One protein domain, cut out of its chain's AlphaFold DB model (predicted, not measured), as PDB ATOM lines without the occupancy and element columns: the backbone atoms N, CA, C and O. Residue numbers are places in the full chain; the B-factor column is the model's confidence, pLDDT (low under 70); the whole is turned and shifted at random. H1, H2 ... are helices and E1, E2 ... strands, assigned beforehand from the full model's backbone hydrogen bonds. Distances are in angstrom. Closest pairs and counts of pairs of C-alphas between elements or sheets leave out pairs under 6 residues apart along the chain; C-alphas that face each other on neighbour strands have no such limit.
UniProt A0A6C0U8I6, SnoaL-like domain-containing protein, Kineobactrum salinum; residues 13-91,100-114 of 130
ATOM      1  N   GLU A  13      25.098   7.580  10.326       87.44
ATOM      2  CA  GLU A  13      24.269   8.546   9.596       87.44
ATOM      3  C   GLU A  13      24.003   8.130   8.148       87.44
ATOM      4  O   GLU A  13      22.959   8.484   7.602       87.44
ATOM      5  N   ASP A  14      24.864   7.311   7.546       88.44
ATOM      6  CA  ASP A  14      24.682   6.818   6.178       88.44
ATOM      7  C   ASP A  14      23.892   5.496   6.113       88.44
ATOM      8  O   ASP A  14      23.642   4.972   5.026       88.44
ATOM      9  N   LEU A  15      23.472   4.935   7.255       88.88
ATOM     10  CA  LEU A  15      22.842   3.612   7.335       88.88
ATOM     11  C   LEU A  15      21.324   3.702   7.544       88.88
ATOM     12  O   LEU A  15      20.845   4.378   8.451       88.88
ATOM     13  N   GLU A  16      20.554   2.974   6.737       87.56
ATOM     14  CA  GLU A  16      19.147   2.661   7.032       87.56
ATOM     15  C   GLU A  16      19.043   1.571   8.104       87.56
ATOM     16  O   GLU A  16      18.165   1.611   8.964       87.56
ATOM     17  N   SER A  17      19.929   0.574   8.034       85.88
ATOM     18  CA  SER A  17      20.051  -0.498   9.022       85.88
ATOM     19  C   SER A  17      21.417  -1.174   8.951       85.88
ATOM     20  O   SER A  17      22.129  -1.106   7.946       85.88
ATOM     21  N   SER A  18      21.790  -1.846  10.042       89.94
ATOM     22  CA  SER A  18      22.951  -2.729  10.070       89.94
ATOM     23  C   SER A  18      22.665  -3.981  10.887       89.94
ATOM     24  O   SER A  18      21.961  -3.932  11.894       89.94
ATOM     25  N   SER A  19      23.243  -5.100  10.470       91.50
ATOM     26  CA  SER A  19      23.226  -6.362  11.204       91.50
ATOM     27  C   SER A  19      24.641  -6.912  11.266       91.50
ATOM     28  O   SER A  19      25.314  -7.010  10.243       91.50
ATOM     29  N   HIS A  20      25.100  -7.249  12.469       94.69
ATOM     30  CA  HIS A  20      26.450  -7.743  12.721       94.69
ATOM     31  C   HIS A  20      26.366  -9.132  13.339       94.69
ATOM     32  O   HIS A  20      25.832  -9.298  14.435       94.69
ATOM     33  N   THR A  21      26.925 -10.126  12.659       97.06
ATOM     34  CA  THR A  21      27.038 -11.488  13.181       97.06
ATOM     35  C   THR A  21      28.496 -11.790  13.484       97.06
ATOM     36  O   THR A  21      29.340 -11.748  12.589       97.06
ATOM     37  N   LEU A  22      28.782 -12.115  14.746       96.44
ATOM     38  CA  LEU A  22      30.094 -12.584  15.183       96.44
ATOM     39  C   LEU A  22      30.082 -14.102  15.374       96.44
ATOM     40  O   LEU A  22      29.135 -14.662  15.920       96.44
ATOM     41  N   SER A  23      31.142 -14.773  14.935       97.38
ATOM     42  CA  SER A  23      31.296 -16.228  15.019       97.38
ATOM     43  C   SER A  23      32.757 -16.627  15.246       97.38
ATOM     44  O   SER A  23      33.652 -15.780  15.250       97.38
ATOM     45  N   ASN A  24      32.998 -17.926  15.458       97.38
ATOM     46  CA  ASN A  24      34.329 -18.537  15.584       97.38
ATOM     47  C   ASN A  24      35.274 -17.757  16.512       97.38
ATOM     48  O   ASN A  24      36.407 -17.441  16.152       97.38
ATOM     49  N   MET A  25      34.766 -17.421  17.694       97.25
ATOM     50  CA  MET A  25      35.435 -16.528  18.629       97.25
ATOM     51  C   MET A  25      36.532 -17.263  19.401       97.25
ATOM     52  O   MET A  25      36.324 -18.369  19.906       97.25
ATOM     53  N   ARG A  26      37.697 -16.633  19.523       97.88
ATOM     54  CA  ARG A  26      38.829 -17.093  20.330       97.88
ATOM     55  C   ARG A  26      39.161 -16.041  21.363       97.88
ATOM     56  O   ARG A  26      39.221 -14.867  21.023       97.88
ATOM     57  N   PHE A  27      39.423 -16.476  22.591       97.75
ATOM     58  CA  PHE A  27      39.795 -15.595  23.690       97.75
ATOM     59  C   PHE A  27      41.053 -16.102  24.383       97.75
ATOM     60  O   PHE A  27      41.205 -17.303  24.612       97.75
ATOM     61  N   ALA A  28      41.918 -15.171  24.765       98.38
ATOM     62  CA  ALA A  28      43.004 -15.404  25.704       98.38
ATOM     63  C   ALA A  28      42.866 -14.412  26.859       98.38
ATOM     64  O   ALA A  28      42.556 -13.242  26.644       98.38
ATOM     65  N   ARG A  29      43.082 -14.875  28.092       97.88
ATOM     66  CA  ARG A  29      42.942 -14.051  29.295       97.88
ATOM     67  C   ARG A  29      44.157 -14.206  30.201       97.88
ATOM     68  O   ARG A  29      44.636 -15.317  30.409       97.88
ATOM     69  N   ARG A  30      44.583 -13.091  30.795       98.00
ATOM     70  CA  ARG A  30      45.534 -13.029  31.908       98.00
ATOM     71  C   ARG A  30      45.042 -11.997  32.918       98.00
ATOM     72  O   ARG A  30      44.934 -10.825  32.577       98.00
ATOM     73  N   ASP A  31      44.746 -12.438  34.137       97.00
ATOM     74  CA  ASP A  31      44.234 -11.584  35.218       97.00
ATOM     75  C   ASP A  31      43.051 -10.730  34.748       97.00
ATOM     76  O   ASP A  31      42.065 -11.283  34.265       97.00
ATOM     77  N   ASP A  32      43.143  -9.408  34.853       98.19
ATOM     78  CA  ASP A  32      42.117  -8.448  34.445       98.19
ATOM     79  C   ASP A  32      42.300  -7.930  33.011       98.19
ATOM     80  O   ASP A  32      41.728  -6.908  32.647       98.19
ATOM     81  N   TYR A  33      43.050  -8.654  32.179       98.44
ATOM     82  CA  TYR A  33      43.242  -8.377  30.758       98.44
ATOM     83  C   TYR A  33      42.803  -9.561  29.888       98.44
ATOM     84  O   TYR A  33      43.041 -10.725  30.227       98.44
ATOM     85  N   ALA A  34      42.189  -9.277  28.741       98.50
ATOM     86  CA  ALA A  34      41.854 -10.290  27.747       98.50
ATOM     87  C   ALA A  34      42.011  -9.763  26.319       98.50
ATOM     88  O   ALA A  34      41.933  -8.561  26.065       98.50
ATOM     89  N   GLU A  35      42.182 -10.688  25.383       98.56
ATOM     90  CA  GLU A  35      42.214 -10.437  23.944       98.56
ATOM     91  C   GLU A  35      41.267 -11.398  23.241       98.56
ATOM     92  O   GLU A  35      41.056 -12.522  23.714       98.56
ATOM     93  N   SER A  36      40.714 -10.976  22.106       98.12
ATOM     94  CA  SER A  36      39.919 -11.856  21.261       98.12
ATOM     95  C   SER A  36      40.175 -11.675  19.773       98.12
ATOM     96  O   SER A  36      40.543 -10.601  19.298       98.12
ATOM     97  N   GLU A  37      39.928 -12.761  19.046       98.12
ATOM     98  CA  GLU A  37      39.674 -12.753  17.612       98.12
ATOM     99  C   GLU A  37      38.257 -13.283  17.386       98.12
ATOM    100  O   GLU A  37      37.925 -14.374  17.849       98.12
ATOM    101  N   CYS A  38      37.432 -12.545  16.644       98.00
ATOM    102  CA  CYS A  38      36.095 -12.989  16.237       98.00
ATOM    103  C   CYS A  38      35.927 -12.833  14.725       98.00
ATOM    104  O   CYS A  38      36.303 -11.802  14.174       98.00
ATOM    105  N   ARG A  39      35.317 -13.808  14.043       98.00
ATOM    106  CA  ARG A  39      34.893 -13.661  12.639       98.00
ATOM    107  C   ARG A  39      33.633 -12.808  12.576       98.00
ATOM    108  O   ARG A  39      32.719 -13.053  13.353       98.00
ATOM    109  N   GLY A  40      33.575 -11.856  11.652       97.69
ATOM    110  CA  GLY A  40      32.433 -10.967  11.450       97.69
ATOM    111  C   GLY A  40      31.851 -11.084  10.047       97.69
ATOM    112  O   GLY A  40      32.599 -11.091   9.068       97.69
ATOM    113  N   ILE A  41      30.523 -11.149   9.967       97.94
ATOM    114  CA  ILE A  41      29.751 -10.863   8.755       97.94
ATOM    115  C   ILE A  41      28.801  -9.723   9.104       97.94
ATOM    116  O   ILE A  41      27.958  -9.861   9.996       97.94
ATOM    117  N   THR A  42      28.948  -8.609   8.400       96.56
ATOM    118  CA  THR A  42      28.118  -7.424   8.579       96.56
ATOM    119  C   THR A  42      27.321  -7.164   7.316       96.56
ATOM    120  O   THR A  42      27.900  -7.043   6.240       96.56
ATOM    121  N   TYR A  43      26.009  -7.019   7.464       94.62
ATOM    122  CA  TYR A  43      25.127  -6.504   6.426       94.62
ATOM    123  C   TYR A  43      24.778  -5.054   6.746       94.62
ATOM    124  O   TYR A  43      24.319  -4.758   7.849       94.62
ATOM    125  N   LEU A  44      25.012  -4.160   5.791       92.56
ATOM    126  CA  LEU A  44      24.689  -2.739   5.868       92.56
ATOM    127  C   LEU A  44      23.687  -2.405   4.768       92.56
ATOM    128  O   LEU A  44      23.929  -2.726   3.604       92.56
ATOM    129  N   CYS A  45      22.604  -1.728   5.125       90.06
ATOM    130  CA  CYS A  45      21.700  -1.092   4.174       90.06
ATOM    131  C   CYS A  45      22.047   0.397   4.162       90.06
ATOM    132  O   CYS A  45      21.864   1.071   5.177       90.06
ATOM    133  N   LEU A  46      22.596   0.897   3.055       89.38
ATOM    134  CA  LEU A  46      22.992   2.298   2.920       89.38
ATOM    135  C   LEU A  46      21.801   3.151   2.481       89.38
ATOM    136  O   LEU A  46      21.050   2.758   1.585       89.38
ATOM    137  N   LYS A  47      21.687   4.347   3.062       86.19
ATOM    138  CA  LYS A  47      20.816   5.411   2.553       86.19
ATOM    139  C   LYS A  47      21.316   5.847   1.170       86.19
ATOM    140  O   LYS A  47      22.516   5.844   0.905       86.19
ATOM    141  N   GLY A  48      20.409   6.277   0.296       83.88
ATOM    142  CA  GLY A  48      20.774   6.867  -0.994       83.88
ATOM    143  C   GLY A  48      19.799   6.545  -2.121       83.88
ATOM    144  O   GLY A  48      18.814   5.836  -1.937       83.88
ATOM    145  N   SER A  49      20.089   7.086  -3.305       80.06
ATOM    146  CA  SER A  49      19.339   6.821  -4.534       80.06
ATOM    147  C   SER A  49      20.321   6.608  -5.700       80.06
ATOM    148  O   SER A  49      20.973   7.573  -6.108       80.06
ATOM    149  N   PRO A  50      20.477   5.375  -6.224       79.88
ATOM    150  CA  PRO A  50      19.779   4.155  -5.812       79.88
ATOM    151  C   PRO A  50      20.295   3.612  -4.462       79.88
ATOM    152  O   PRO A  50      21.479   3.778  -4.155       79.88
ATOM    153  N   PRO A  51      19.447   2.944  -3.663       78.19
ATOM    154  CA  PRO A  51      19.883   2.320  -2.420       78.19
ATOM    155  C   PRO A  51      20.839   1.146  -2.682       78.19
ATOM    156  O   PRO A  51      20.756   0.448  -3.700       78.19
ATOM    157  N   GLN A  52      21.761   0.914  -1.747       88.81
ATOM    158  CA  GLN A  52      22.783  -0.127  -1.861       88.81
ATOM    159  C   GLN A  52      22.872  -0.957  -0.585       88.81
ATOM    160  O   GLN A  52      22.843  -0.423   0.520       88.81
ATOM    161  N   ASN A  53      23.054  -2.264  -0.753       91.69
ATOM    162  CA  ASN A  53      23.395  -3.162   0.340       91.69
ATOM    163  C   ASN A  53      24.888  -3.491   0.280       91.69
ATOM    164  O   ASN A  53      25.449  -3.720  -0.794       91.69
ATOM    165  N   VAL A  54      25.531  -3.560   1.443       94.38
ATOM    166  CA  VAL A  54      26.940  -3.935   1.581       94.38
ATOM    167  C   VAL A  54      27.041  -5.140   2.496       94.38
ATOM    168  O   VAL A  54      26.491  -5.138   3.595       94.38
ATOM    169  N   MET A  55      27.780  -6.154   2.064       96.62
ATOM    170  CA  MET A  55      28.246  -7.224   2.933       96.62
ATOM    171  C   MET A  55      29.739  -7.031   3.198       96.62
ATOM    172  O   MET A  55      30.541  -6.980   2.265       96.62
ATOM    173  N   VAL A  56      30.116  -6.927   4.470       97.19
ATOM    174  CA  VAL A  56      31.508  -6.838   4.920       97.19
ATOM    175  C   VAL A  56      31.846  -8.116   5.668       97.19
ATOM    176  O   VAL A  56      31.176  -8.462   6.641       97.19
ATOM    177  N   VAL A  57      32.895  -8.808   5.231       98.19
ATOM    178  CA  VAL A  57      33.391 -10.014   5.896       98.19
ATOM    179  C   VAL A  57      34.805  -9.771   6.386       98.19
ATOM    180  O   VAL A  57      35.654  -9.234   5.674       98.19
ATOM    181  N   GLY A  58      35.063 -10.155   7.630       97.75
ATOM    182  CA  GLY A  58      36.357  -9.910   8.241       97.75
ATOM    183  C   GLY A  58      36.499 -10.491   9.634       97.75
ATOM    184  O   GLY A  58      35.856 -11.476  10.010       97.75
ATOM    185  N   ARG A  59      37.385  -9.867  10.405       97.38
ATOM    186  CA  ARG A  59      37.733 -10.244  11.771       97.38
ATOM    187  C   ARG A  59      37.782  -9.031  12.682       97.38
ATOM    188  O   ARG A  59      38.296  -7.986  12.296       97.38
ATOM    189  N   HIS A  60      37.305  -9.199  13.903       96.19
ATOM    190  CA  HIS A  60      37.501  -8.251  14.989       96.19
ATOM    191  C   HIS A  60      38.671  -8.712  15.848       96.19
ATOM    192  O   HIS A  60      38.708  -9.875  16.252       96.19
ATOM    193  N   PHE A  61      39.599  -7.799  16.120       97.00
ATOM    194  CA  PHE A  61      40.668  -7.983  17.092       97.00
ATOM    195  C   PHE A  61      40.428  -7.025  18.248       97.00
ATOM    196  O   PHE A  61      40.582  -5.807  18.107       97.00
ATOM    197  N   ASP A  62      40.027  -7.583  19.382       96.75
ATOM    198  CA  ASP A  62      39.587  -6.797  20.524       96.75
ATOM    199  C   ASP A  62      40.514  -7.003  21.718       96.75
ATOM    200  O   ASP A  62      41.043  -8.092  21.950       96.75
ATOM    201  N   LYS A  63      40.681  -5.935  22.496       97.75
ATOM    202  CA  LYS A  63      41.345  -5.959  23.799       97.75
ATOM    203  C   LYS A  63      40.365  -5.502  24.860       97.75
ATOM    204  O   LYS A  63      39.578  -4.578  24.633       97.75
ATOM    205  N   TYR A  64      40.446  -6.135  26.020       97.81
ATOM    206  CA  TYR A  64      39.535  -5.914  27.127       97.81
ATOM    207  C   TYR A  64      40.303  -5.739  28.426       97.81
ATOM    208  O   TYR A  64      41.326  -6.389  28.647       97.81
ATOM    209  N   GLU A  65      39.753  -4.921  29.315       98.12
ATOM    210  CA  GLU A  65      40.202  -4.829  30.703       98.12
ATOM    211  C   GLU A  65      39.005  -4.933  31.644       98.12
ATOM    212  O   GLU A  65      37.924  -4.411  31.345       98.12
ATOM    213  N   ARG A  66      39.199  -5.596  32.789       97.75
ATOM    214  CA  ARG A  66      38.225  -5.613  33.881       97.75
ATOM    215  C   ARG A  66      38.521  -4.467  34.841       97.75
ATOM    216  O   ARG A  66      39.551  -4.471  35.505       97.75
ATOM    217  N   ARG A  67      37.604  -3.506  34.949       96.38
ATOM    218  CA  ARG A  67      37.663  -2.407  35.926       96.38
ATOM    219  C   ARG A  67      36.458  -2.520  36.846       96.38
ATOM    220  O   ARG A  67      35.350  -2.720  36.362       96.38
ATOM    221  N   GLU A  68      36.679  -2.456  38.158       96.44
ATOM    222  CA  GLU A  68      35.595  -2.524  39.157       96.44
ATOM    223  C   GLU A  68      34.683  -3.759  38.980       96.44
ATOM    224  O   GLU A  68      33.472  -3.714  39.162       96.44
ATOM    225  N   GLY A  69      35.275  -4.891  38.578       95.44
ATOM    226  CA  GLY A  69      34.548  -6.140  38.332       95.44
ATOM    227  C   GLY A  69      33.849  -6.239  36.968       95.44
ATOM    228  O   GLY A  69      33.368  -7.321  36.638       95.44
ATOM    229  N   VAL A  70      33.859  -5.183  36.148       96.94
ATOM    230  CA  VAL A  70      33.193  -5.123  34.836       96.94
ATOM    231  C   VAL A  70      34.214  -5.174  33.699       96.94
ATOM    232  O   VAL A  70      35.182  -4.418  33.688       96.94
ATOM    233  N   TRP A  71      34.000  -6.062  32.726       96.69
ATOM    234  CA  TRP A  71      34.799  -6.119  31.498       96.69
ATOM    235  C   TRP A  71      34.336  -5.068  30.494       96.69
ATOM    236  O   TRP A  71      33.146  -4.979  30.197       96.69
ATOM    237  N   GLY A  72      35.276  -4.318  29.927       94.62
ATOM    238  CA  GLY A  72      35.007  -3.369  28.851       94.62
ATOM    239  C   GLY A  72      36.047  -3.447  27.741       94.62
ATOM    240  O   GLY A  72      37.179  -3.873  27.967       94.62
ATOM    241  N   PHE A  73      35.664  -3.011  26.539       93.56
ATOM    242  CA  PHE A  73      36.598  -2.835  25.429       93.56
ATOM    243  C   PHE A  73      37.584  -1.710  25.746       93.56
ATOM    244  O   PHE A  73      37.184  -0.590  26.062       93.56
ATOM    245  N   THR A  74      38.874  -1.987  25.603       94.75
ATOM    246  CA  THR A  74      39.926  -0.959  25.614       94.75
ATOM    247  C   THR A  74      40.403  -0.635  24.209       94.75
ATOM    248  O   THR A  74      40.799   0.497  23.927       94.75
ATOM    249  N   HIS A  75      40.305  -1.609  23.305       92.69
ATOM    250  CA  HIS A  75      40.607  -1.450  21.895       92.69
ATOM    251  C   HIS A  75      39.742  -2.387  21.054       92.69
ATOM    252  O   HIS A  75      39.436  -3.502  21.476       92.69
ATOM    253  N   ARG A  76      39.397  -1.933  19.850       91.81
ATOM    254  CA  ARG A  76      38.744  -2.729  18.815       91.81
ATOM    255  C   ARG A  76      39.328  -2.339  17.469       91.81
ATOM    256  O   ARG A  76      39.325  -1.159  17.121       91.81
ATOM    257  N   ALA A  77      39.786  -3.334  16.725       91.12
ATOM    258  CA  ALA A  77      40.223  -3.191  15.347       91.12
ATOM    259  C   ALA A  77      39.420  -4.131  14.445       91.12
ATOM    260  O   ALA A  77      39.093  -5.252  14.836       91.12
ATOM    261  N   LEU A  78      39.123  -3.668  13.232       91.06
ATOM    262  CA  LEU A  78      38.518  -4.475  12.181       91.06
ATOM    263  C   LEU A  78      39.588  -4.811  11.140       91.06
ATOM    264  O   LEU A  78      40.242  -3.923  10.599       91.06
ATOM    265  N   CYS A  79      39.742  -6.093  10.844       94.38
ATOM    266  CA  CYS A  79      40.501  -6.591   9.710       94.38
ATOM    267  C   CYS A  79      39.498  -7.047   8.653       94.38
ATOM    268  O   CYS A  79      38.851  -8.081   8.812       94.38
ATOM    269  N   VAL A  80      39.315  -6.234   7.615       96.38
ATOM    270  CA  VAL A  80      38.405  -6.550   6.510       96.38
ATOM    271  C   VAL A  80      39.093  -7.557   5.597       96.38
ATOM    272  O   VAL A  80      40.158  -7.267   5.058       96.38
ATOM    273  N   ASP A  81      38.484  -8.730   5.438       97.31
ATOM    274  CA  ASP A  81      38.981  -9.756   4.526       97.31
ATOM    275  C   ASP A  81      38.469  -9.460   3.101       97.31
ATOM    276  O   ASP A  81      39.248  -9.493   2.150       97.31
ATOM    277  N   TRP A  82      37.181  -9.118   2.945       98.06
ATOM    278  CA  TRP A  82      36.601  -8.640   1.681       98.06
ATOM    279  C   TRP A  82      35.259  -7.914   1.879       98.06
ATOM    280  O   TRP A  82      34.625  -7.993   2.934       98.06
ATOM    281  N   VAL A  83      34.828  -7.200   0.835       97.12
ATOM    282  CA  VAL A  83      33.559  -6.459   0.782       97.12
ATOM    283  C   VAL A  83      32.821  -6.803  -0.508       97.12
ATOM    284  O   VAL A  83      33.438  -6.888  -1.568       97.12
ATOM    285  N   GLN A  84      31.504  -6.964  -0.422       96.50
ATOM    286  CA  GLN A  84      30.620  -7.109  -1.573       96.50
ATOM    287  C   GLN A  84      29.559  -6.007  -1.565       96.50
ATOM    288  O   GLN A  84      28.847  -5.823  -0.580       96.50
ATOM    289  N   LEU A  85      29.443  -5.305  -2.692       92.94
ATOM    290  CA  LEU A  85      28.376  -4.346  -2.968       92.94
ATOM    291  C   LEU A  85      27.266  -5.051  -3.747       92.94
ATOM    292  O   LEU A  85      27.538  -5.764  -4.714       92.94
ATOM    293  N   MET A  86      26.022  -4.847  -3.331       89.88
ATOM    294  CA  MET A  86      24.842  -5.442  -3.948       89.88
ATOM    295  C   MET A  86      23.833  -4.327  -4.238       89.88
ATOM    296  O   MET A  86      23.457  -3.600  -3.311       89.88
ATOM    297  N   PRO A  87      23.375  -4.166  -5.490       83.81
ATOM    298  CA  PRO A  87      22.250  -3.291  -5.778       83.81
ATOM    299  C   PRO A  87      21.051  -3.710  -4.934       83.81
ATOM    300  O   PRO A  87      20.719  -4.897  -4.874       83.81
ATOM    301  N   ARG A  88      20.392  -2.747  -4.289       77.56
ATOM    302  CA  ARG A  88      19.107  -3.013  -3.658       77.56
ATOM    303  C   ARG A  88      18.042  -2.922  -4.744       77.56
ATOM    304  O   ARG A  88      17.537  -1.851  -5.055       77.56
ATOM    305  N   VAL A  89      17.777  -4.058  -5.370       66.31
ATOM    306  CA  VAL A  89      16.577  -4.259  -6.176       66.31
ATOM    307  C   VAL A  89      15.484  -4.736  -5.238       66.31
ATOM    308  O   VAL A  89      15.676  -5.725  -4.528       66.31
ATOM    309  N   ASP A  90      14.361  -4.022  -5.214       64.38
ATOM    310  CA  ASP A  90      13.146  -4.564  -4.617       64.38
ATOM    311  C   ASP A  90      12.860  -5.888  -5.328       64.38
ATOM    312  O   ASP A  90      12.870  -5.961  -6.560       64.38
ATOM    313  N   ALA A  91      12.720  -6.966  -4.559       59.56
ATOM    314  CA  ALA A  91      12.461  -8.265  -5.148       59.56
ATOM    315  C   ALA A  91      11.133  -8.187  -5.915       59.56
ATOM    316  O   ALA A  91      10.113  -7.818  -5.341       59.56
ATOM    317  N   GLU A 100       6.037  -6.257   8.861       83.81
ATOM    318  CA  GLU A 100       6.542  -4.909   9.122       83.81
ATOM    319  C   GLU A 100       8.085  -4.889   9.094       83.81
ATOM    320  O   GLU A 100       8.708  -5.747   9.730       83.81
ATOM    321  N   PRO A 101       8.720  -3.930   8.394       80.31
ATOM    322  CA  PRO A 101      10.173  -3.816   8.364       80.31
ATOM    323  C   PRO A 101      10.729  -3.267   9.686       80.31
ATOM    324  O   PRO A 101      10.126  -2.402  10.324       80.31
ATOM    325  N   GLY A 102      11.927  -3.724  10.056       81.62
ATOM    326  CA  GLY A 102      12.709  -3.110  11.133       81.62
ATOM    327  C   GLY A 102      13.213  -1.713  10.756       81.62
ATOM    328  O   GLY A 102      13.325  -1.379   9.572       81.62
ATOM    329  N   LYS A 103      13.534  -0.897  11.761       82.56
ATOM    330  CA  LYS A 103      14.059   0.468  11.603       82.56
ATOM    331  C   LYS A 103      15.242   0.694  12.537       82.56
ATOM    332  O   LYS A 103      15.361   0.074  13.585       82.56
ATOM    333  N   MET A 104      16.132   1.615  12.189       81.12
ATOM    334  CA  MET A 104      17.120   2.072  13.164       81.12
ATOM    335  C   MET A 104      16.475   2.980  14.212       81.12
ATOM    336  O   MET A 104      15.706   3.881  13.886       81.12
ATOM    337  N   GLY A 105      16.864   2.786  15.472       82.25
ATOM    338  CA  GLY A 105      16.498   3.679  16.567       82.25
ATOM    339  C   GLY A 105      15.114   3.412  17.172       82.25
ATOM    340  O   GLY A 105      14.560   2.328  16.993       82.25
ATOM    341  N   PRO A 106      14.569   4.381  17.933       86.06
ATOM    342  CA  PRO A 106      13.358   4.193  18.739       86.06
ATOM    343  C   PRO A 106      12.091   3.830  17.957       86.06
ATOM    344  O   PRO A 106      11.152   3.308  18.550       86.06
ATOM    345  N   ASP A 107      12.067   4.087  16.647       86.50
ATOM    346  CA  ASP A 107      10.931   3.767  15.775       86.50
ATOM    347  C   ASP A 107      10.902   2.290  15.333       86.50
ATOM    348  O   ASP A 107       9.991   1.894  14.599       86.50
ATOM    349  N   ASP A 108      11.882   1.470  15.736       88.25
ATOM    350  CA  ASP A 108      11.857   0.028  15.479       88.25
ATOM    351  C   ASP A 108      10.656  -0.641  16.180       88.25
ATOM    352  O   ASP A 108      10.433  -0.397  17.375       88.25
ATOM    353  N   PRO A 109       9.910  -1.535  15.497       89.62
ATOM    354  CA  PRO A 109       8.785  -2.253  16.096       89.62
ATOM    355  C   PRO A 109       9.131  -3.025  17.379       89.62
ATOM    356  O   PRO A 109       8.242  -3.297  18.184       89.62
ATOM    357  N   PHE A 110      10.404  -3.363  17.613       88.81
ATOM    358  CA  PHE A 110      10.904  -3.911  18.875       88.81
ATOM    359  C   PHE A 110      10.431  -3.106  20.093       88.81
ATOM    360  O   PHE A 110       9.917  -3.695  21.046       88.81
ATOM    361  N   TYR A 111      10.566  -1.775  20.053       88.62
ATOM    362  CA  TYR A 111      10.295  -0.910  21.204       88.62
ATOM    363  C   TYR A 111       8.807  -0.807  21.544       88.62
ATOM    364  O   TYR A 111       8.466  -0.600  22.706       88.62
ATOM    365  N   SER A 112       7.925  -0.959  20.554       88.56
ATOM    366  CA  SER A 112       6.473  -0.904  20.756       88.56
ATOM    367  C   SER A 112       5.841  -2.275  21.009       88.56
ATOM    368  O   SER A 112       4.760  -2.338  21.588       88.56
ATOM    369  N   ARG A 113       6.489  -3.375  20.593       89.25
ATOM    370  CA  ARG A 113       5.922  -4.735  20.673       89.25
ATOM    371  C   ARG A 113       6.427  -5.568  21.847       89.25
ATOM    372  O   ARG A 113       5.734  -6.496  22.257       89.25
ATOM    373  N   LEU A 114       7.633  -5.307  22.356       90.12
ATOM    374  CA  LEU A 114       8.246  -6.119  23.411       90.12
ATOM    375  C   LEU A 114       8.392  -5.307  24.696       90.12
ATOM    376  O   LEU A 114       9.403  -4.654  24.912       90.12
TER     377      LEU A 114
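What this domain is: This is residues 13 to 91 and 100 to 114 of the 130 residues of the protein "SnoaL-like domain-containing protein" of Kineobactrum salinum (UniProt A0A6C0U8I6). Four long strands lie side by side in one twisted sheet, and each strand bends sharply partway along, giving the whole sheet an angled form. No helix covers either face; the short helix H1 lies off the sheet, after a cut in the printed part. The printed part has 94 residues, with four named strands and then one named helix, E1 E2 E3 E4 H1, and its class is mostly strand. The sheet's order is E1 E2 E3 E4, antiparallel throughout, a meander in which each strand is the antiparallel neighbour of the one before. The whole is loose, with a radius of gyration of the C-alphas of 17.0 A and spans of 51 by 35 by 22 A.

How they stand to each other: E2, residues 33 to 46, and E3, residues 52 to 67, are the inner strands and form a hairpin at 156 degrees, with N 40 and O 58 2.8 A apart, within hydrogen-bond range. E1, residues 15 to 30, is an edge strand and forms a hairpin with E2 at 165 degrees, with N 23 and O 39 at 2.8 A. E4, residues 70 to 87, is the other edge strand and forms a hairpin with E3 at 169 degrees, with N 61 and O 77 at 2.9 A. E1 and E4 are apart. E1 bends by 70 degrees at residue 24, E2 by 64 at 39, E3 by 67 at 58 and E4 by 73 at 81. H1, residues 109 to 113, is not on the sheet, with 0 pairs of C-alphas within 10 A. In H1 every O i to N i+4 pair is within hydrogen-bond range.

Where its parts are: E1 begins at C-alpha 15 (22.842, 3.612, 7.335) and is 37.4 A long; E2 is 36.0 A, E3 40.7 A and E4 42.1 A. E4 ends at C-alpha 87 (22.250, -3.291, -5.778). H1 ends at C-alpha 113 (5.922, -4.735, 20.673).

The domain as a whole: The two C-alphas farthest apart, those of Asp 31 and Ala 91, are 51.5 A apart. Residues 92 to 99 are not printed, and C-alphas 91 and 100 are 15.8 A apart across the cut. The links E1 to E2, E2 to E3 and E3 to E4 are tight. Mean pLDDT of the printed part is 91.7; residues 89 to 91 are under 70.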